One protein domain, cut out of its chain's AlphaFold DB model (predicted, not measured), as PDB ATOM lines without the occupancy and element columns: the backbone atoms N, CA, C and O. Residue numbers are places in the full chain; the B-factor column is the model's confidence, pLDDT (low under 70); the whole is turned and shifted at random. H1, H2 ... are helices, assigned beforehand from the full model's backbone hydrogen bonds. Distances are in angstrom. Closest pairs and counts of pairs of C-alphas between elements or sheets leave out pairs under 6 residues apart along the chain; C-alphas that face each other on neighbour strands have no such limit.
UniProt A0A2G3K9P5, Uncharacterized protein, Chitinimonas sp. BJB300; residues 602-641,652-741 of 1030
ATOM      1  N   ASN A 602      -9.513 -58.737 166.728       91.94
ATOM      2  CA  ASN A 602      -9.384 -57.955 165.496       91.94
ATOM      3  C   ASN A 602     -10.745 -57.638 164.853       91.94
ATOM      4  O   ASN A 602     -10.984 -56.488 164.493       91.94
ATOM      5  N   THR A 603     -11.647 -58.618 164.732       93.62
ATOM      6  CA  THR A 603     -12.963 -58.414 164.098       93.62
ATOM      7  C   THR A 603     -13.833 -57.469 164.924       93.62
ATOM      8  O   THR A 603     -14.521 -56.609 164.382       93.62
ATOM      9  N   THR A 604     -13.793 -57.614 166.248       93.31
ATOM     10  CA  THR A 604     -14.586 -56.811 167.182       93.31
ATOM     11  C   THR A 604     -14.071 -55.378 167.266       93.31
ATOM     12  O   THR A 604     -14.869 -54.444 167.309       93.31
ATOM     13  N   VAL A 605     -12.749 -55.193 167.298       94.19
ATOM     14  CA  VAL A 605     -12.128 -53.868 167.381       94.19
ATOM     15  C   VAL A 605     -12.277 -53.109 166.070       94.19
ATOM     16  O   VAL A 605     -12.731 -51.971 166.117       94.19
ATOM     17  N   GLU A 606     -11.978 -53.712 164.916       93.38
ATOM     18  CA  GLU A 606     -12.209 -53.024 163.639       93.38
ATOM     19  C   GLU A 606     -13.707 -52.786 163.410       93.38
ATOM     20  O   GLU A 606     -14.068 -51.691 163.014       93.38
ATOM     21  N   GLY A 607     -14.607 -53.703 163.794       93.06
ATOM     22  CA  GLY A 607     -16.057 -53.450 163.761       93.06
ATOM     23  C   GLY A 607     -16.520 -52.295 164.669       93.06
ATOM     24  O   GLY A 607     -17.417 -51.528 164.314       93.06
ATOM     25  N   LEU A 608     -15.884 -52.115 165.834       93.62
ATOM     26  CA  LEU A 608     -16.117 -50.967 166.719       93.62
ATOM     27  C   LEU A 608     -15.592 -49.664 166.099       93.62
ATOM     28  O   LEU A 608     -16.286 -48.648 166.154       93.62
ATOM     29  N   ILE A 609     -14.397 -49.694 165.506       91.75
ATOM     30  CA  ILE A 609     -13.796 -48.558 164.798       91.75
ATOM     31  C   ILE A 609     -14.657 -48.188 163.585       91.75
ATOM     32  O   ILE A 609     -15.046 -47.033 163.464       91.75
ATOM     33  N   ASP A 610     -15.056 -49.157 162.765       89.19
ATOM     34  CA  ASP A 610     -15.959 -48.994 161.627       89.19
ATOM     35  C   ASP A 610     -17.310 -48.417 162.056       89.19
ATOM     36  O   ASP A 610     -17.848 -47.566 161.358       89.19
ATOM     37  N   TYR A 611     -17.877 -48.813 163.202       88.62
ATOM     38  CA  TYR A 611     -19.124 -48.216 163.694       88.62
ATOM     39  C   TYR A 611     -18.930 -46.755 164.137       88.62
ATOM     40  O   TYR A 611     -19.720 -45.873 163.776       88.62
ATOM     41  N   LEU A 612     -17.852 -46.476 164.878       86.25
ATOM     42  CA  LEU A 612     -17.455 -45.121 165.271       86.25
ATOM     43  C   LEU A 612     -17.209 -44.233 164.041       86.25
ATOM     44  O   LEU A 612     -17.686 -43.097 163.999       86.25
ATOM     45  N   GLU A 613     -16.546 -44.761 163.013       79.88
ATOM     46  CA  GLU A 613     -16.299 -44.085 161.742       79.88
ATOM     47  C   GLU A 613     -17.532 -44.039 160.831       79.88
ATOM     48  O   GLU A 613     -17.666 -43.082 160.086       79.88
ATOM     49  N   LYS A 614     -18.490 -44.967 160.894       73.38
ATOM     50  CA  LYS A 614     -19.703 -44.943 160.051       73.38
ATOM     51  C   LYS A 614     -20.711 -43.885 160.495       73.38
ATOM     52  O   LYS A 614     -21.409 -43.319 159.655       73.38
ATOM     53  N   SER A 615     -20.717 -43.518 161.780       59.91
ATOM     54  CA  SER A 615     -21.472 -42.353 162.289       59.91
ATOM     55  C   SER A 615     -21.088 -41.019 161.608       59.91
ATOM     56  O   SER A 615     -21.827 -40.038 161.668       59.91
ATOM     57  N   ARG A 616     -19.943 -40.987 160.913       57.19
ATOM     58  CA  ARG A 616     -19.441 -39.893 160.067       57.19
ATOM     59  C   ARG A 616     -20.175 -39.800 158.722       57.19
ATOM     60  O   ARG A 616     -20.375 -38.698 158.217       57.19
ATOM     61  N   SER A 617     -20.558 -40.930 158.120       49.53
ATOM     62  CA  SER A 617     -20.989 -41.021 156.714       49.53
ATOM     63  C   SER A 617     -22.323 -40.321 156.438       49.53
ATOM     64  O   SER A 617     -22.500 -39.715 155.381       49.53
ATOM     65  N   GLU A 618     -23.233 -40.336 157.415       53.19
ATOM     66  CA  GLU A 618     -24.522 -39.626 157.365       53.19
ATOM     67  C   GLU A 618     -24.364 -38.099 157.517       53.19
ATOM     68  O   GLU A 618     -25.266 -37.341 157.170       53.19
ATOM     69  N   SER A 619     -23.198 -37.633 157.990       44.25
ATOM     70  CA  SER A 619     -22.845 -36.206 158.081       44.25
ATOM     71  C   SER A 619     -21.962 -35.724 156.918       44.25
ATOM     72  O   SER A 619     -22.041 -34.560 156.529       44.25
ATOM     73  N   ILE A 620     -21.124 -36.599 156.348       49.62
ATOM     74  CA  ILE A 620     -20.147 -36.263 155.293       49.62
ATOM     75  C   ILE A 620     -20.723 -36.322 153.865       49.62
ATOM     76  O   ILE A 620     -20.108 -35.786 152.946       49.62
ATOM     77  N   THR A 621     -21.932 -36.845 153.650       50.22
ATOM     78  CA  THR A 621     -22.505 -37.053 152.298       50.22
ATOM     79  C   THR A 621     -22.668 -35.780 151.443       50.22
ATOM     80  O   THR A 621     -22.895 -35.887 150.246       50.22
ATOM     81  N   LYS A 622     -22.525 -34.574 152.019       49.72
ATOM     82  CA  LYS A 622     -22.488 -33.281 151.294       49.72
ATOM     83  C   LYS A 622     -21.076 -32.747 150.993       49.72
ATOM     84  O   LYS A 622     -20.944 -31.712 150.343       49.72
ATOM     85  N   LEU A 623     -20.031 -33.396 151.505       49.22
ATOM     86  CA  LEU A 623     -18.634 -32.971 151.378       49.22
ATOM     87  C   LEU A 623     -17.865 -33.842 150.372       49.22
ATOM     88  O   LEU A 623     -17.149 -33.299 149.532       49.22
ATOM     89  N   ASP A 624     -18.081 -35.163 150.399       50.03
ATOM     90  CA  ASP A 624     -17.385 -36.113 149.515       50.03
ATOM     91  C   ASP A 624     -17.646 -35.848 148.021       50.03
ATOM     92  O   ASP A 624     -16.738 -36.025 147.210       50.03
ATOM     93  N   GLU A 625     -18.828 -35.352 147.636       53.22
ATOM     94  CA  GLU A 625     -19.109 -34.968 146.242       53.22
ATOM     95  C   GLU A 625     -18.174 -33.848 145.755       53.22
ATOM     96  O   GLU A 625     -17.673 -33.897 144.631       53.22
ATOM     97  N   ASN A 626     -17.864 -32.859 146.599       50.94
ATOM     98  CA  ASN A 626     -16.953 -31.769 146.239       50.94
ATOM     99  C   ASN A 626     -15.488 -32.236 146.226       50.94
ATOM    100  O   ASN A 626     -14.728 -31.882 145.323       50.94
ATOM    101  N   THR A 627     -15.091 -33.070 147.192       51.16
ATOM    102  CA  THR A 627     -13.708 -33.552 147.326       51.16
ATOM    103  C   THR A 627     -13.344 -34.605 146.273       51.16
ATOM    104  O   THR A 627     -12.221 -34.596 145.758       51.16
ATOM    105  N   THR A 628     -14.292 -35.457 145.873       54.03
ATOM    106  CA  THR A 628     -14.113 -36.419 144.771       54.03
ATOM    107  C   THR A 628     -13.972 -35.686 143.438       54.03
ATOM    108  O   THR A 628     -13.016 -35.933 142.706       54.03
ATOM    109  N   ASN A 629     -14.835 -34.696 143.165       56.72
ATOM    110  CA  ASN A 629     -14.730 -33.855 141.968       56.72
ATOM    111  C   ASN A 629     -13.382 -33.110 141.884       56.72
ATOM    112  O   ASN A 629     -12.769 -33.073 140.816       56.72
ATOM    113  N   ALA A 630     -12.883 -32.560 142.997       51.56
ATOM    114  CA  ALA A 630     -11.563 -31.920 143.041       51.56
ATOM    115  C   ALA A 630     -10.417 -32.918 142.775       51.56
ATOM    116  O   ALA A 630      -9.491 -32.621 142.018       51.56
ATOM    117  N   SER A 631     -10.503 -34.126 143.337       50.78
ATOM    118  CA  SER A 631      -9.496 -35.183 143.161       50.78
ATOM    119  C   SER A 631      -9.466 -35.728 141.725       50.78
ATOM    120  O   SER A 631      -8.392 -35.930 141.157       50.78
ATOM    121  N   GLU A 632     -10.626 -35.907 141.087       58.41
ATOM    122  CA  GLU A 632     -10.713 -36.304 139.676       58.41
ATOM    123  C   GLU A 632     -10.199 -35.218 138.720       58.41
ATOM    124  O   GLU A 632      -9.557 -35.532 137.711       58.41
ATOM    125  N   GLN A 633     -10.441 -33.938 139.029       57.91
ATOM    126  CA  GLN A 633      -9.854 -32.821 138.282       57.91
ATOM    127  C   GLN A 633      -8.324 -32.815 138.402       57.91
ATOM    128  O   GLN A 633      -7.642 -32.644 137.388       57.91
ATOM    129  N   LEU A 634      -7.781 -33.089 139.593       53.91
ATOM    130  CA  LEU A 634      -6.341 -33.194 139.829       53.91
ATOM    131  C   LEU A 634      -5.707 -34.340 139.022       53.91
ATOM    132  O   LEU A 634      -4.713 -34.137 138.324       53.91
ATOM    133  N   ILE A 635      -6.316 -35.531 139.039       55.50
ATOM    134  CA  ILE A 635      -5.838 -36.696 138.275       55.50
ATOM    135  C   ILE A 635      -5.889 -36.424 136.761       55.50
ATOM    136  O   ILE A 635      -4.955 -36.783 136.039       55.50
ATOM    137  N   LYS A 636      -6.922 -35.727 136.262       64.31
ATOM    138  CA  LYS A 636      -6.981 -35.271 134.860       64.31
ATOM    139  C   LYS A 636      -5.889 -34.252 134.517       64.31
ATOM    140  O   LYS A 636      -5.336 -34.324 133.420       64.31
ATOM    141  N   GLN A 637      -5.551 -33.328 135.418       58.88
ATOM    142  CA  GLN A 637      -4.464 -32.361 135.203       58.88
ATOM    143  C   GLN A 637      -3.073 -33.011 135.223       58.88
ATOM    144  O   GLN A 637      -2.221 -32.639 134.417       58.88
ATOM    145  N   ILE A 638      -2.845 -34.001 136.089       56.66
ATOM    146  CA  ILE A 638      -1.575 -34.741 136.150       56.66
ATOM    147  C   ILE A 638      -1.395 -35.603 134.892       56.66
ATOM    148  O   ILE A 638      -0.367 -35.513 134.228       56.66
ATOM    149  N   ASN A 639      -2.422 -36.361 134.494       60.28
ATOM    150  CA  ASN A 639      -2.362 -37.252 133.327       60.28
ATOM    151  C   ASN A 639      -2.340 -36.525 131.964       60.28
ATOM    152  O   ASN A 639      -2.252 -37.186 130.931       60.28
ATOM    153  N   SER A 640      -2.442 -35.190 131.931       61.12
ATOM    154  CA  SER A 640      -2.426 -34.384 130.696       61.12
ATOM    155  C   SER A 640      -1.142 -33.571 130.473       61.12
ATOM    156  O   SER A 640      -1.030 -32.897 129.448       61.12
ATOM    157  N   LYS A 641      -0.147 -33.653 131.371       56.19
ATOM    158  CA  LYS A 641       1.164 -32.990 131.221       56.19
ATOM    159  C   LYS A 641       2.277 -34.014 130.933       56.19
ATOM    160  O   LYS A 641       2.379 -35.036 131.603       56.19
ATOM    161  N   ILE A 652       4.348 -29.896 142.391       51.56
ATOM    162  CA  ILE A 652       4.512 -30.880 143.481       51.56
ATOM    163  C   ILE A 652       4.509 -30.226 144.873       51.56
ATOM    164  O   ILE A 652       3.951 -30.805 145.806       51.56
ATOM    165  N   LYS A 653       5.108 -29.041 145.056       53.25
ATOM    166  CA  LYS A 653       5.082 -28.335 146.352       53.25
ATOM    167  C   LYS A 653       3.680 -27.837 146.703       53.25
ATOM    168  O   LYS A 653       3.264 -27.993 147.848       53.25
ATOM    169  N   GLU A 654       2.959 -27.295 145.729       54.12
ATOM    170  CA  GLU A 654       1.578 -26.835 145.890       54.12
ATOM    171  C   GLU A 654       0.628 -28.019 146.141       54.12
ATOM    172  O   GLU A 654      -0.131 -28.012 147.108       54.12
ATOM    173  N   ASN A 655       0.783 -29.122 145.404       53.22
ATOM    174  CA  ASN A 655       0.040 -30.364 145.645       53.22
ATOM    175  C   ASN A 655       0.360 -31.010 147.004       53.22
ATOM    176  O   ASN A 655      -0.520 -31.604 147.625       53.22
ATOM    177  N   LYS A 656       1.591 -30.870 147.515       52.41
ATOM    178  CA  LYS A 656       1.943 -31.316 148.872       52.41
ATOM    179  C   LYS A 656       1.304 -30.434 149.951       52.41
ATOM    180  O   LYS A 656       0.948 -30.952 151.006       52.41
ATOM    181  N   ALA A 657       1.108 -29.141 149.681       54.41
ATOM    182  CA  ALA A 657       0.320 -28.262 150.542       54.41
ATOM    183  C   ALA A 657      -1.173 -28.632 150.508       54.41
ATOM    184  O   ALA A 657      -1.778 -28.728 151.569       54.41
ATOM    185  N   ILE A 658      -1.740 -28.946 149.336       54.59
ATOM    186  CA  ILE A 658      -3.129 -29.425 149.201       54.59
ATOM    187  C   ILE A 658      -3.330 -30.754 149.942       54.59
ATOM    188  O   ILE A 658      -4.285 -30.880 150.701       54.59
ATOM    189  N   LEU A 659      -2.421 -31.726 149.802       50.53
ATOM    190  CA  LEU A 659      -2.482 -32.979 150.567       50.53
ATOM    191  C   LEU A 659      -2.365 -32.730 152.076       50.53
ATOM    192  O   LEU A 659      -3.178 -33.247 152.832       50.53
ATOM    193  N   SER A 660      -1.431 -31.878 152.512       53.09
ATOM    194  CA  SER A 660      -1.312 -31.482 153.922       53.09
ATOM    195  C   SER A 660      -2.552 -30.738 154.433       53.09
ATOM    196  O   SER A 660      -2.875 -30.842 155.616       53.09
ATOM    197  N   GLN A 661      -3.251 -29.995 153.571       55.19
ATOM    198  CA  GLN A 661      -4.489 -29.304 153.905       55.19
ATOM    199  C   GLN A 661      -5.649 -30.298 154.020       55.19
ATOM    200  O   GLN A 661      -6.328 -30.290 155.042       55.19
ATOM    201  N   VAL A 662      -5.806 -31.219 153.063       52.41
ATOM    202  CA  VAL A 662      -6.770 -32.334 153.118       52.41
ATOM    203  C   VAL A 662      -6.528 -33.215 154.343       52.41
ATOM    204  O   VAL A 662      -7.482 -33.641 154.983       52.41
ATOM    205  N   GLU A 663      -5.275 -33.456 154.721       48.69
ATOM    206  CA  GLU A 663      -4.907 -34.209 155.922       48.69
ATOM    207  C   GLU A 663      -5.192 -33.408 157.207       48.69
ATOM    208  O   GLU A 663      -5.719 -33.957 158.174       48.69
ATOM    209  N   SER A 664      -4.985 -32.084 157.197       53.81
ATOM    210  CA  SER A 664      -5.394 -31.200 158.299       53.81
ATOM    211  C   SER A 664      -6.919 -31.090 158.452       53.81
ATOM    212  O   SER A 664      -7.425 -31.079 159.574       53.81
ATOM    213  N   GLU A 665      -7.674 -31.075 157.349       49.91
ATOM    214  CA  GLU A 665      -9.137 -31.026 157.356       49.91
ATOM    215  C   GLU A 665      -9.741 -32.400 157.645       49.91
ATOM    216  O   GLU A 665     -10.730 -32.479 158.368       49.91
ATOM    217  N   ARG A 666      -9.090 -33.493 157.230       50.16
ATOM    218  CA  ARG A 666      -9.367 -34.852 157.712       50.16
ATOM    219  C   ARG A 666      -9.169 -34.926 159.223       50.16
ATOM    220  O   ARG A 666     -10.078 -35.386 159.899       50.16
ATOM    221  N   ASN A 667      -8.065 -34.417 159.769       48.16
ATOM    222  CA  ASN A 667      -7.823 -34.396 161.217       48.16
ATOM    223  C   ASN A 667      -8.829 -33.503 161.969       48.16
ATOM    224  O   ASN A 667      -9.327 -33.889 163.026       48.16
ATOM    225  N   ARG A 668      -9.218 -32.360 161.391       53.06
ATOM    226  CA  ARG A 668     -10.300 -31.499 161.898       53.06
ATOM    227  C   ARG A 668     -11.669 -32.191 161.861       53.06
ATOM    228  O   ARG A 668     -12.441 -32.018 162.792       53.06
ATOM    229  N   LEU A 669     -11.970 -32.990 160.835       46.66
ATOM    230  CA  LEU A 669     -13.218 -33.762 160.712       46.66
ATOM    231  C   LEU A 669     -13.210 -35.054 161.553       46.66
ATOM    232  O   LEU A 669     -14.255 -35.502 162.023       46.66
ATOM    233  N   PHE A 670     -12.039 -35.633 161.824       45.12
ATOM    234  CA  PHE A 670     -11.867 -36.705 162.813       45.12
ATOM    235  C   PHE A 670     -12.244 -36.224 164.221       45.12
ATOM    236  O   PHE A 670     -12.785 -36.994 165.013       45.12
ATOM    237  N   GLN A 671     -12.057 -34.933 164.512       52.00
ATOM    238  CA  GLN A 671     -12.554 -34.309 165.737       52.00
ATOM    239  C   GLN A 671     -14.080 -34.071 165.741       52.00
ATOM    240  O   GLN A 671     -14.582 -33.636 166.772       52.00
ATOM    241  N   THR A 672     -14.842 -34.342 164.664       53.03
ATOM    242  CA  THR A 672     -16.280 -33.986 164.566       53.03
ATOM    243  C   THR A 672     -17.288 -35.140 164.548       53.03
ATOM    244  O   THR A 672     -18.481 -34.849 164.520       53.03
ATOM    245  N   SER A 673     -16.898 -36.424 164.587       68.12
ATOM    246  CA  SER A 673     -17.903 -37.492 164.798       68.12
ATOM    247  C   SER A 673     -18.557 -37.301 166.178       68.12
ATOM    248  O   SER A 673     -17.837 -37.333 167.182       68.12
ATOM    249  N   PRO A 674     -19.893 -37.126 166.277       75.31
ATOM    250  CA  PRO A 674     -20.549 -36.892 167.562       75.31
ATOM    251  C   PRO A 674     -20.367 -38.061 168.533       75.31
ATOM    252  O   PRO A 674     -20.236 -37.848 169.737       75.31
ATOM    253  N   LEU A 675     -20.301 -39.294 168.017       83.19
ATOM    254  CA  LEU A 675     -20.103 -40.490 168.831       83.19
ATOM    255  C   LEU A 675     -18.647 -40.638 169.293       83.19
ATOM    256  O   LEU A 675     -18.424 -40.931 170.466       83.19
ATOM    257  N   ILE A 676     -17.656 -40.355 168.435       84.38
ATOM    258  CA  ILE A 676     -16.244 -40.316 168.857       84.38
ATOM    259  C   ILE A 676     -16.037 -39.205 169.893       84.38
ATOM    260  O   ILE A 676     -15.421 -39.455 170.925       84.38
ATOM    261  N   GLN A 677     -16.615 -38.012 169.699       79.75
ATOM    262  CA  GLN A 677     -16.599 -36.967 170.728       79.75
ATOM    263  C   GLN A 677     -17.263 -37.432 172.031       79.75
ATOM    264  O   GLN A 677     -16.709 -37.203 173.098       79.75
ATOM    265  N   LYS A 678     -18.421 -38.101 171.975       83.69
ATOM    266  CA  LYS A 678     -19.129 -38.632 173.156       83.69
ATOM    267  C   LYS A 678     -18.293 -39.671 173.914       83.69
ATOM    268  O   LYS A 678     -18.298 -39.667 175.143       83.69
ATOM    269  N   VAL A 679     -17.548 -40.517 173.198       86.44
ATOM    270  CA  VAL A 679     -16.591 -41.476 173.771       86.44
ATOM    271  C   VAL A 679     -15.387 -40.751 174.383       86.44
ATOM    272  O   VAL A 679     -15.091 -40.959 175.555       86.44
ATOM    273  N   LEU A 680     -14.749 -39.830 173.657       83.56
ATOM    274  CA  LEU A 680     -13.583 -39.068 174.133       83.56
ATOM    275  C   LEU A 680     -13.913 -38.020 175.214       83.56
ATOM    276  O   LEU A 680     -13.013 -37.581 175.922       83.56
ATOM    277  N   LYS A 681     -15.182 -37.620 175.372       76.94
ATOM    278  CA  LYS A 681     -15.692 -36.824 176.504       76.94
ATOM    279  C   LYS A 681     -16.014 -37.681 177.737       76.94
ATOM    280  O   LYS A 681     -16.302 -37.127 178.795       76.94
ATOM    281  N   ASN A 682     -16.009 -39.013 177.639       81.38
ATOM    282  CA  ASN A 682     -16.313 -39.868 178.782       81.38
ATOM    283  C   ASN A 682     -15.141 -39.920 179.767       81.38
ATOM    284  O   ASN A 682     -14.017 -40.255 179.397       81.38
ATOM    285  N   GLN A 683     -15.426 -39.663 181.044       70.00
ATOM    286  CA  GLN A 683     -14.409 -39.571 182.089       70.00
ATOM    287  C   GLN A 683     -13.579 -40.856 182.264       70.00
ATOM    288  O   GLN A 683     -12.392 -40.763 182.563       70.00
ATOM    289  N   LEU A 684     -14.146 -42.052 182.075       78.31
ATOM    290  CA  LEU A 684     -13.384 -43.304 182.198       78.31
ATOM    291  C   LEU A 684     -12.382 -43.434 181.038       78.31
ATOM    292  O   LEU A 684     -11.186 -43.585 181.270       78.31
ATOM    293  N   VAL A 685     -12.860 -43.221 179.807       83.31
ATOM    294  CA  VAL A 685     -12.050 -43.228 178.574       83.31
ATOM    295  C   VAL A 685     -10.938 -42.174 178.625       83.31
ATOM    296  O   VAL A 685      -9.795 -42.472 178.284       83.31
ATOM    297  N   GLN A 686     -11.226 -40.957 179.102       75.06
ATOM    298  CA  GLN A 686     -10.207 -39.914 179.278       75.06
ATOM    299  C   GLN A 686      -9.122 -40.323 180.276       75.06
ATOM    300  O   GLN A 686      -7.941 -40.085 180.029       75.06
ATOM    301  N   ASN A 687      -9.498 -40.949 181.390       73.12
ATOM    302  CA  ASN A 687      -8.535 -41.399 182.390       73.12
ATOM    303  C   ASN A 687      -7.660 -42.554 181.880       73.12
ATOM    304  O   ASN A 687      -6.451 -42.529 182.121       73.12
ATOM    305  N   ASP A 688      -8.228 -43.503 181.131       82.19
ATOM    306  CA  ASP A 688      -7.464 -44.573 180.475       82.19
ATOM    307  C   ASP A 688      -6.485 -43.997 179.439       82.19
ATOM    308  O   ASP A 688      -5.290 -44.305 179.476       82.19
ATOM    309  N   LEU A 689      -6.941 -43.077 178.577       81.00
ATOM    310  CA  LEU A 689      -6.076 -42.374 177.621       81.00
ATOM    311  C   LEU A 689      -4.952 -41.611 178.324       81.00
ATOM    312  O   LEU A 689      -3.795 -41.735 177.934       81.00
ATOM    313  N   MET A 690      -5.255 -40.867 179.390       72.56
ATOM    314  CA  MET A 690      -4.246 -40.150 180.175       72.56
ATOM    315  C   MET A 690      -3.253 -41.099 180.859       72.56
ATOM    316  O   MET A 690      -2.088 -40.739 181.034       72.56
ATOM    317  N   ALA A 691      -3.673 -42.303 181.260       75.38
ATOM    318  CA  ALA A 691      -2.777 -43.323 181.801       75.38
ATOM    319  C   ALA A 691      -1.821 -43.873 180.728       75.38
ATOM    320  O   ALA A 691      -0.631 -44.025 181.002       75.38
ATOM    321  N   ILE A 692      -2.310 -44.096 179.504       78.25
ATOM    322  CA  ILE A 692      -1.487 -44.505 178.356       78.25
ATOM    323  C   ILE A 692      -0.506 -43.391 177.965       78.25
ATOM    324  O   ILE A 692       0.692 -43.649 177.870       78.25
ATOM    325  N   CYS A 693      -0.978 -42.145 177.837       76.06
ATOM    326  CA  CYS A 693      -0.169 -40.976 177.465       76.06
ATOM    327  C   CYS A 693       1.075 -40.794 178.348       76.06
ATOM    328  O   CYS A 693       2.139 -40.435 177.858       76.06
ATOM    329  N   ARG A 694       0.988 -41.092 179.653       67.12
ATOM    330  CA  ARG A 694       2.157 -41.048 180.555       67.12
ATOM    331  C   ARG A 694       3.205 -42.112 180.262       67.12
ATOM    332  O   ARG A 694       4.381 -41.883 180.518       67.12
ATOM    333  N   ASN A 695       2.780 -43.273 179.773       66.75
ATOM    334  CA  ASN A 695       3.670 -44.391 179.476       66.75
ATOM    335  C   ASN A 695       4.361 -44.240 178.113       66.75
ATOM    336  O   ASN A 695       5.422 -44.832 177.922       66.75
ATOM    337  N   THR A 696       3.770 -43.475 177.187       70.62
ATOM    338  CA  THR A 696       4.302 -43.227 175.833       70.62
ATOM    339  C   THR A 696       4.940 -41.844 175.659       70.62
ATOM    340  O   THR A 696       5.806 -41.679 174.807       70.62
ATOM    341  N   GLY A 697       4.544 -40.851 176.462       70.19
ATOM    342  CA  GLY A 697       4.893 -39.436 176.275       70.19
ATOM    343  C   GLY A 697       4.012 -38.705 175.250       70.19
ATOM    344  O   GLY A 697       4.229 -37.523 174.987       70.19
ATOM    345  N   GLU A 698       3.022 -39.387 174.670       74.38
ATOM    346  CA  GLU A 698       2.104 -38.823 173.677       74.38
ATOM    347  C   GLU A 698       1.004 -37.963 174.328       74.38
ATOM    348  O   GLU A 698       0.783 -37.998 175.540       74.38
ATOM    349  N   LYS A 699       0.297 -37.163 173.519       72.50
ATOM    350  CA  LYS A 699      -0.862 -36.373 173.969       72.50
ATOM    351  C   LYS A 699      -2.169 -37.117 173.659       72.50
ATOM    352  O   LYS A 699      -2.242 -37.749 172.607       72.50
ATOM    353  N   PRO A 700      -3.226 -36.987 174.490       74.31
ATOM    354  CA  PRO A 700      -4.525 -37.580 174.188       74.31
ATOM    355  C   PRO A 700      -5.065 -37.066 172.851       74.31
ATOM    356  O   PRO A 700      -5.215 -35.859 172.653       74.31
ATOM    357  N   SER A 701      -5.368 -37.981 171.935       78.19
ATOM    358  CA  SER A 701      -5.936 -37.672 170.624       78.19
ATOM    359  C   SER A 701      -6.857 -38.803 170.160       78.19
ATOM    360  O   SER A 701      -6.780 -39.928 170.660       78.19
ATOM    361  N   ALA A 702      -7.729 -38.515 169.189       82.06
ATOM    362  CA  ALA A 702      -8.551 -39.544 168.549       82.06
ATOM    363  C   ALA A 702      -7.688 -40.591 167.817       82.06
ATOM    364  O   ALA A 702      -8.029 -41.767 167.798       82.06
ATOM    365  N   GLU A 703      -6.547 -40.178 167.263       83.38
ATOM    366  CA  GLU A 703      -5.590 -41.069 166.603       83.38
ATOM    367  C   GLU A 703      -4.932 -42.036 167.598       83.38
ATOM    368  O   GLU A 703      -4.954 -43.245 167.379       83.38
ATOM    369  N   LEU A 704      -4.436 -41.531 168.736       86.19
ATOM    370  CA  LEU A 704      -3.894 -42.364 169.813       86.19
ATOM    371  C   LEU A 704      -4.957 -43.334 170.339       86.19
ATOM    372  O   LEU A 704      -4.676 -44.515 170.513       86.19
ATOM    373  N   PHE A 705      -6.190 -42.859 170.534       89.44
ATOM    374  CA  PHE A 705      -7.314 -43.697 170.944       89.44
ATOM    375  C   PHE A 705      -7.522 -44.897 170.008       89.44
ATOM    376  O   PHE A 705      -7.496 -46.039 170.467       89.44
ATOM    377  N   ILE A 706      -7.660 -44.660 168.701       89.75
ATOM    378  CA  ILE A 706      -7.859 -45.727 167.709       89.75
ATOM    379  C   ILE A 706      -6.628 -46.647 167.622       89.75
ATOM    380  O   ILE A 706      -6.774 -47.869 167.555       89.75
ATOM    381  N   ASN A 707      -5.413 -46.093 167.685       88.75
ATOM    382  CA  ASN A 707      -4.177 -46.876 167.659       88.75
ATOM    383  C   ASN A 707      -4.044 -47.805 168.879       88.75
ATOM    384  O   ASN A 707      -3.615 -48.947 168.727       88.75
ATOM    385  N   GLU A 708      -4.448 -47.371 170.073       89.31
ATOM    386  CA  GLU A 708      -4.439 -48.220 171.274       89.31
ATOM    387  C   GLU A 708      -5.516 -49.305 171.250       89.31
ATOM    388  O   GLU A 708      -5.241 -50.428 171.677       89.31
ATOM    389  N   LEU A 709      -6.700 -49.029 170.686       91.44
ATOM    390  CA  LEU A 709      -7.683 -50.087 170.426       91.44
ATOM    391  C   LEU A 709      -7.084 -51.172 169.514       91.44
ATOM    392  O   LEU A 709      -7.200 -52.359 169.818       91.44
ATOM    393  N   ARG A 710      -6.373 -50.782 168.446       90.56
ATOM    394  CA  ARG A 710      -5.698 -51.722 167.532       90.56
ATOM    395  C   ARG A 710      -4.570 -52.510 168.202       90.56
ATOM    396  O   ARG A 710      -4.517 -53.727 168.046       90.56
ATOM    397  N   LYS A 711      -3.715 -51.866 169.009       88.44
ATOM    398  CA  LYS A 711      -2.677 -52.555 169.811       88.44
ATOM    399  C   LYS A 711      -3.281 -53.566 170.792       88.44
ATOM    400  O   LYS A 711      -2.727 -54.648 170.992       88.44
ATOM    401  N   PHE A 712      -4.422 -53.232 171.398       88.69
ATOM    402  CA  PHE A 712      -5.177 -54.162 172.236       88.69
ATOM    403  C   PHE A 712      -5.716 -55.353 171.422       88.69
ATOM    404  O   PHE A 712      -5.578 -56.494 171.865       88.69
ATOM    405  N   ALA A 713      -6.244 -55.111 170.216       88.50
ATOM    406  CA  ALA A 713      -6.768 -56.146 169.322       88.50
ATOM    407  C   ALA A 713      -5.722 -57.208 168.940       88.50
ATOM    408  O   ALA A 713      -6.020 -58.404 169.010       88.50
ATOM    409  N   THR A 714      -4.503 -56.783 168.577       83.56
ATOM    410  CA  THR A 714      -3.424 -57.697 168.155       83.56
ATOM    411  C   THR A 714      -2.757 -58.422 169.323       83.56
ATOM    412  O   THR A 714      -2.212 -59.512 169.135       83.56
ATOM    413  N   GLY A 715      -2.817 -57.844 170.528       74.25
ATOM    414  CA  GLY A 715      -2.244 -58.408 171.751       74.25
ATOM    415  C   GLY A 715      -0.720 -58.302 171.859       74.25
ATOM    416  O   GLY A 715      -0.125 -58.972 172.706       74.25
ATOM    417  N   GLU A 716      -0.087 -57.496 171.006       69.38
ATOM    418  CA  GLU A 716       1.371 -57.452 170.844       69.38
ATOM    419  C   GLU A 716       2.081 -56.704 171.985       69.38
ATOM    420  O   GLU A 716       3.119 -57.178 172.462       69.38
ATOM    421  N   ASP A 717       1.499 -55.606 172.490       68.50
ATOM    422  CA  ASP A 717       2.039 -54.853 173.631       68.50
ATOM    423  C   ASP A 717       1.437 -55.327 174.977       68.50
ATOM    424  O   ASP A 717       0.244 -55.121 175.238       68.50
ATOM    425  N   PRO A 718       2.237 -55.920 175.891       64.94
ATOM    426  CA  PRO A 718       1.767 -56.296 177.224       64.94
ATOM    427  C   PRO A 718       1.344 -55.104 178.102       64.94
ATOM    428  O   PRO A 718       0.581 -55.311 179.043       64.94
ATOM    429  N   LYS A 719       1.798 -53.871 177.825       62.75
ATOM    430  CA  LYS A 719       1.346 -52.658 178.530       62.75
ATOM    431  C   LYS A 719      -0.051 -52.236 178.067       62.75
ATOM    432  O   LYS A 719      -0.907 -51.959 178.912       62.75
ATOM    433  N   SER A 720      -0.317 -52.266 176.758       61.66
ATOM    434  CA  SER A 720      -1.653 -51.991 176.209       61.66
ATOM    435  C   SER A 720      -2.675 -53.080 176.553       61.66
ATOM    436  O   SER A 720      -3.868 -52.809 176.507       61.66
ATOM    437  N   ARG A 721      -2.283 -54.296 176.963       70.69
ATOM    438  CA  ARG A 721      -3.268 -55.367 177.223       70.69
ATOM    439  C   ARG A 721      -4.175 -55.128 178.440       70.69
ATOM    440  O   ARG A 721      -5.318 -55.566 178.412       70.69
ATOM    441  N   HIS A 722      -3.725 -54.408 179.476       75.06
ATOM    442  CA  HIS A 722      -4.589 -54.029 180.610       75.06
ATOM    443  C   HIS A 722      -5.242 -52.651 180.413       75.06
ATOM    444  O   HIS A 722      -6.462 -52.534 180.482       75.06
ATOM    445  N   LEU A 723      -4.451 -51.616 180.102       78.69
ATOM    446  CA  LEU A 723      -4.968 -50.254 179.899       78.69
ATOM    447  C   LEU A 723      -5.840 -50.141 178.639       78.69
ATOM    448  O   LEU A 723      -6.881 -49.493 178.665       78.69
ATOM    449  N   GLY A 724      -5.457 -50.819 177.558       85.25
ATOM    450  CA  GLY A 724      -6.244 -50.915 176.332       85.25
ATOM    451  C   GLY A 724      -7.496 -51.781 176.486       85.25
ATOM    452  O   GLY A 724      -8.495 -51.480 175.846       85.25
ATOM    453  N   ALA A 725      -7.508 -52.777 177.387       87.19
ATOM    454  CA  ALA A 725      -8.746 -53.480 177.746       87.19
ATOM    455  C   ALA A 725      -9.734 -52.538 178.446       87.19
ATOM    456  O   ALA A 725     -10.902 -52.504 178.064       87.19
ATOM    457  N   ASN A 726      -9.271 -51.740 179.418       88.50
ATOM    458  CA  ASN A 726     -10.110 -50.716 180.045       88.50
ATOM    459  C   ASN A 726     -10.646 -49.731 178.993       88.50
ATOM    460  O   ASN A 726     -11.860 -49.564 178.868       88.50
ATOM    461  N   LEU A 727      -9.752 -49.175 178.169       90.00
ATOM    462  CA  LEU A 727     -10.097 -48.234 177.106       90.00
ATOM    463  C   LEU A 727     -11.142 -48.809 176.135       90.00
ATOM    464  O   LEU A 727     -12.130 -48.144 175.809       90.00
ATOM    465  N   PHE A 728     -10.946 -50.056 175.701       93.88
ATOM    466  CA  PHE A 728     -11.851 -50.775 174.814       93.88
ATOM    467  C   PHE A 728     -13.212 -51.016 175.463       93.88
ATOM    468  O   PHE A 728     -14.222 -50.621 174.887       93.88
ATOM    469  N   PHE A 729     -13.280 -51.605 176.663       94.06
ATOM    470  CA  PHE A 729     -14.564 -51.940 177.287       94.06
ATOM    471  C   PHE A 729     -15.342 -50.708 177.769       94.06
ATOM    472  O   PHE A 729     -16.571 -50.690 177.652       94.06
ATOM    473  N   HIS A 730     -14.670 -49.643 178.220       92.06
ATOM    474  CA  HIS A 730     -15.324 -48.361 178.501       92.06
ATOM    475  C   HIS A 730     -15.914 -47.727 177.235       92.06
ATOM    476  O   HIS A 730     -17.053 -47.256 177.263       92.06
ATOM    477  N   SER A 731     -15.200 -47.783 176.109       93.62
ATOM    478  CA  SER A 731     -15.687 -47.269 174.821       93.62
ATOM    479  C   SER A 731     -16.824 -48.118 174.251       93.62
ATOM    480  O   SER A 731     -17.876 -47.593 173.879       93.62
ATOM    481  N   LEU A 732     -16.654 -49.443 174.255       95.06
ATOM    482  CA  LEU A 732     -17.637 -50.417 173.789       95.06
ATOM    483  C   LEU A 732     -18.948 -50.304 174.572       95.06
ATOM    484  O   LEU A 732     -20.017 -50.380 173.975       95.06
ATOM    485  N   ARG A 733     -18.892 -50.052 175.887       92.75
ATOM    486  CA  ARG A 733     -20.080 -49.787 176.713       92.75
ATOM    487  C   ARG A 733     -20.874 -48.575 176.220       92.75
ATOM    488  O   ARG A 733     -22.098 -48.652 176.160       92.75
ATOM    489  N   ILE A 734     -20.210 -47.470 175.876       91.94
ATOM    490  CA  ILE A 734     -20.870 -46.241 175.397       91.94
ATOM    491  C   ILE A 734     -21.537 -46.498 174.041       91.94
ATOM    492  O   ILE A 734     -22.707 -46.171 173.856       91.94
ATOM    493  N   VAL A 735     -20.816 -47.143 173.121       93.31
ATOM    494  CA  VAL A 735     -21.318 -47.480 171.780       93.31
ATOM    495  C   VAL A 735     -22.461 -48.497 171.850       93.31
ATOM    496  O   VAL A 735     -23.477 -48.331 171.179       93.31
ATOM    497  N   ALA A 736     -22.361 -49.506 172.717       94.25
ATOM    498  CA  ALA A 736     -23.435 -50.464 172.945       94.25
ATOM    499  C   ALA A 736     -24.692 -49.800 173.526       94.25
ATOM    500  O   ALA A 736     -25.802 -50.168 173.144       94.25
ATOM    501  N   GLN A 737     -24.551 -48.810 174.414       91.56
ATOM    502  CA  GLN A 737     -25.688 -48.032 174.912       91.56
ATOM    503  C   GLN A 737     -26.332 -47.183 173.809       91.56
ATOM    504  O   GLN A 737     -27.558 -47.158 173.733       91.56
ATOM    505  N   GLU A 738     -25.536 -46.573 172.925       90.50
ATOM    506  CA  GLU A 738     -26.031 -45.829 171.757       90.50
ATOM    507  C   GLU A 738     -26.860 -46.726 170.829       90.50
ATOM    508  O   GLU A 738     -28.037 -46.458 170.599       90.50
ATOM    509  N   ILE A 739     -26.287 -47.854 170.388       91.56
ATOM    510  CA  ILE A 739     -26.944 -48.846 169.518       91.56
ATOM    511  C   ILE A 739     -28.242 -49.365 170.150       91.56
ATOM    512  O   ILE A 739     -29.251 -49.556 169.471       91.56
ATOM    513  N   ASN A 740     -28.249 -49.568 171.472       90.38
ATOM    514  CA  ASN A 740     -29.444 -49.979 172.204       90.38
ATOM    515  C   ASN A 740     -30.472 -48.849 172.417       90.38
ATOM    516  O   ASN A 740     -31.595 -49.132 172.846       90.38
ATOM    517  N   GLN A 741     -30.154 -47.597 172.116       89.50
ATOM    518  CA  GLN A 741     -31.107 -46.483 172.129       89.50
ATOM    519  C   GLN A 741     -31.592 -46.128 170.716       89.50
ATOM    520  O   GLN A 741     -32.694 -45.602 170.573       89.50
TER     521      GLN A 741
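This is residues 602 to 641 and 652 to 741 of the 1030 residues of an uncharacterized protein of Chitinimonas sp. BJB300 (UniProt A0A2G3K9P5). A head of helices, with H5, H6 and H7 packed on the long H8 and H1 packed on H7, has two helical arms on one side, H3 leading out and H4 leading back, with a cut between their far ends. Residues 628 to 633 of H3 and 656 to 661 of H4 are among those that stick out. The printed part has 130 residues with eight named helices, H1 to H8, and no named strand: all helix. It is loose, radius of gyration of the C-alphas 17.7 A, spanning 54 by 36 by 25 A.

H1, residues 602 to 614, begins with C-alpha 602 at (-9.384, -57.955, 165.496) and measures 17.5 A. H2 is residues 617 to 620, and H3, residues 624 to 638, measures 20.7 A. H4, residues 652 to 670, measures 26.0 A. H5 is residues 674 to 680; H6, residues 683 to 696, measures 20.1 A. H7, residues 702 to 714, measures 18.9 A. H8, residues 720 to 741, measures 30.2 A and ends with C-alpha 741 at (-31.107, -46.483, 172.129).

H1 touches H7 at a shallow tilt of 22 degrees, opposite ways; their closest C-alphas, Asn 602 and Ala 713, are 5.0 A apart. H2 and H3 meet only through their link. H3 and H4 are apart. H5 touches H8, closest C-alphas Val 679 and Ser 731, 6.0 A. H6 touches H8, closest C-alphas Val 685 and Leu 727, 5.6 A. H7 touches H8 with residues 708 to 712 alone, closest C-alphas Phe 712 and Gly 724, 5.3 A. Every O i to N i+4 pair is within hydrogen-bond range in H1, H3, H4, H5 and H7, against 9 of 10 in H6 and 17 of 18 in H8; H2 is too short for such a pair.

The C-alphas farthest apart, Lys 641 and Leu 684, are 54.0 A apart. Residues 642 to 651 are not printed, and C-alphas 641 and 652 are 12.9 A apart across the cut. The links printed whole are tight. Confidence is under 70 at 56 residues, among them 615 to 641 and 652 to 673.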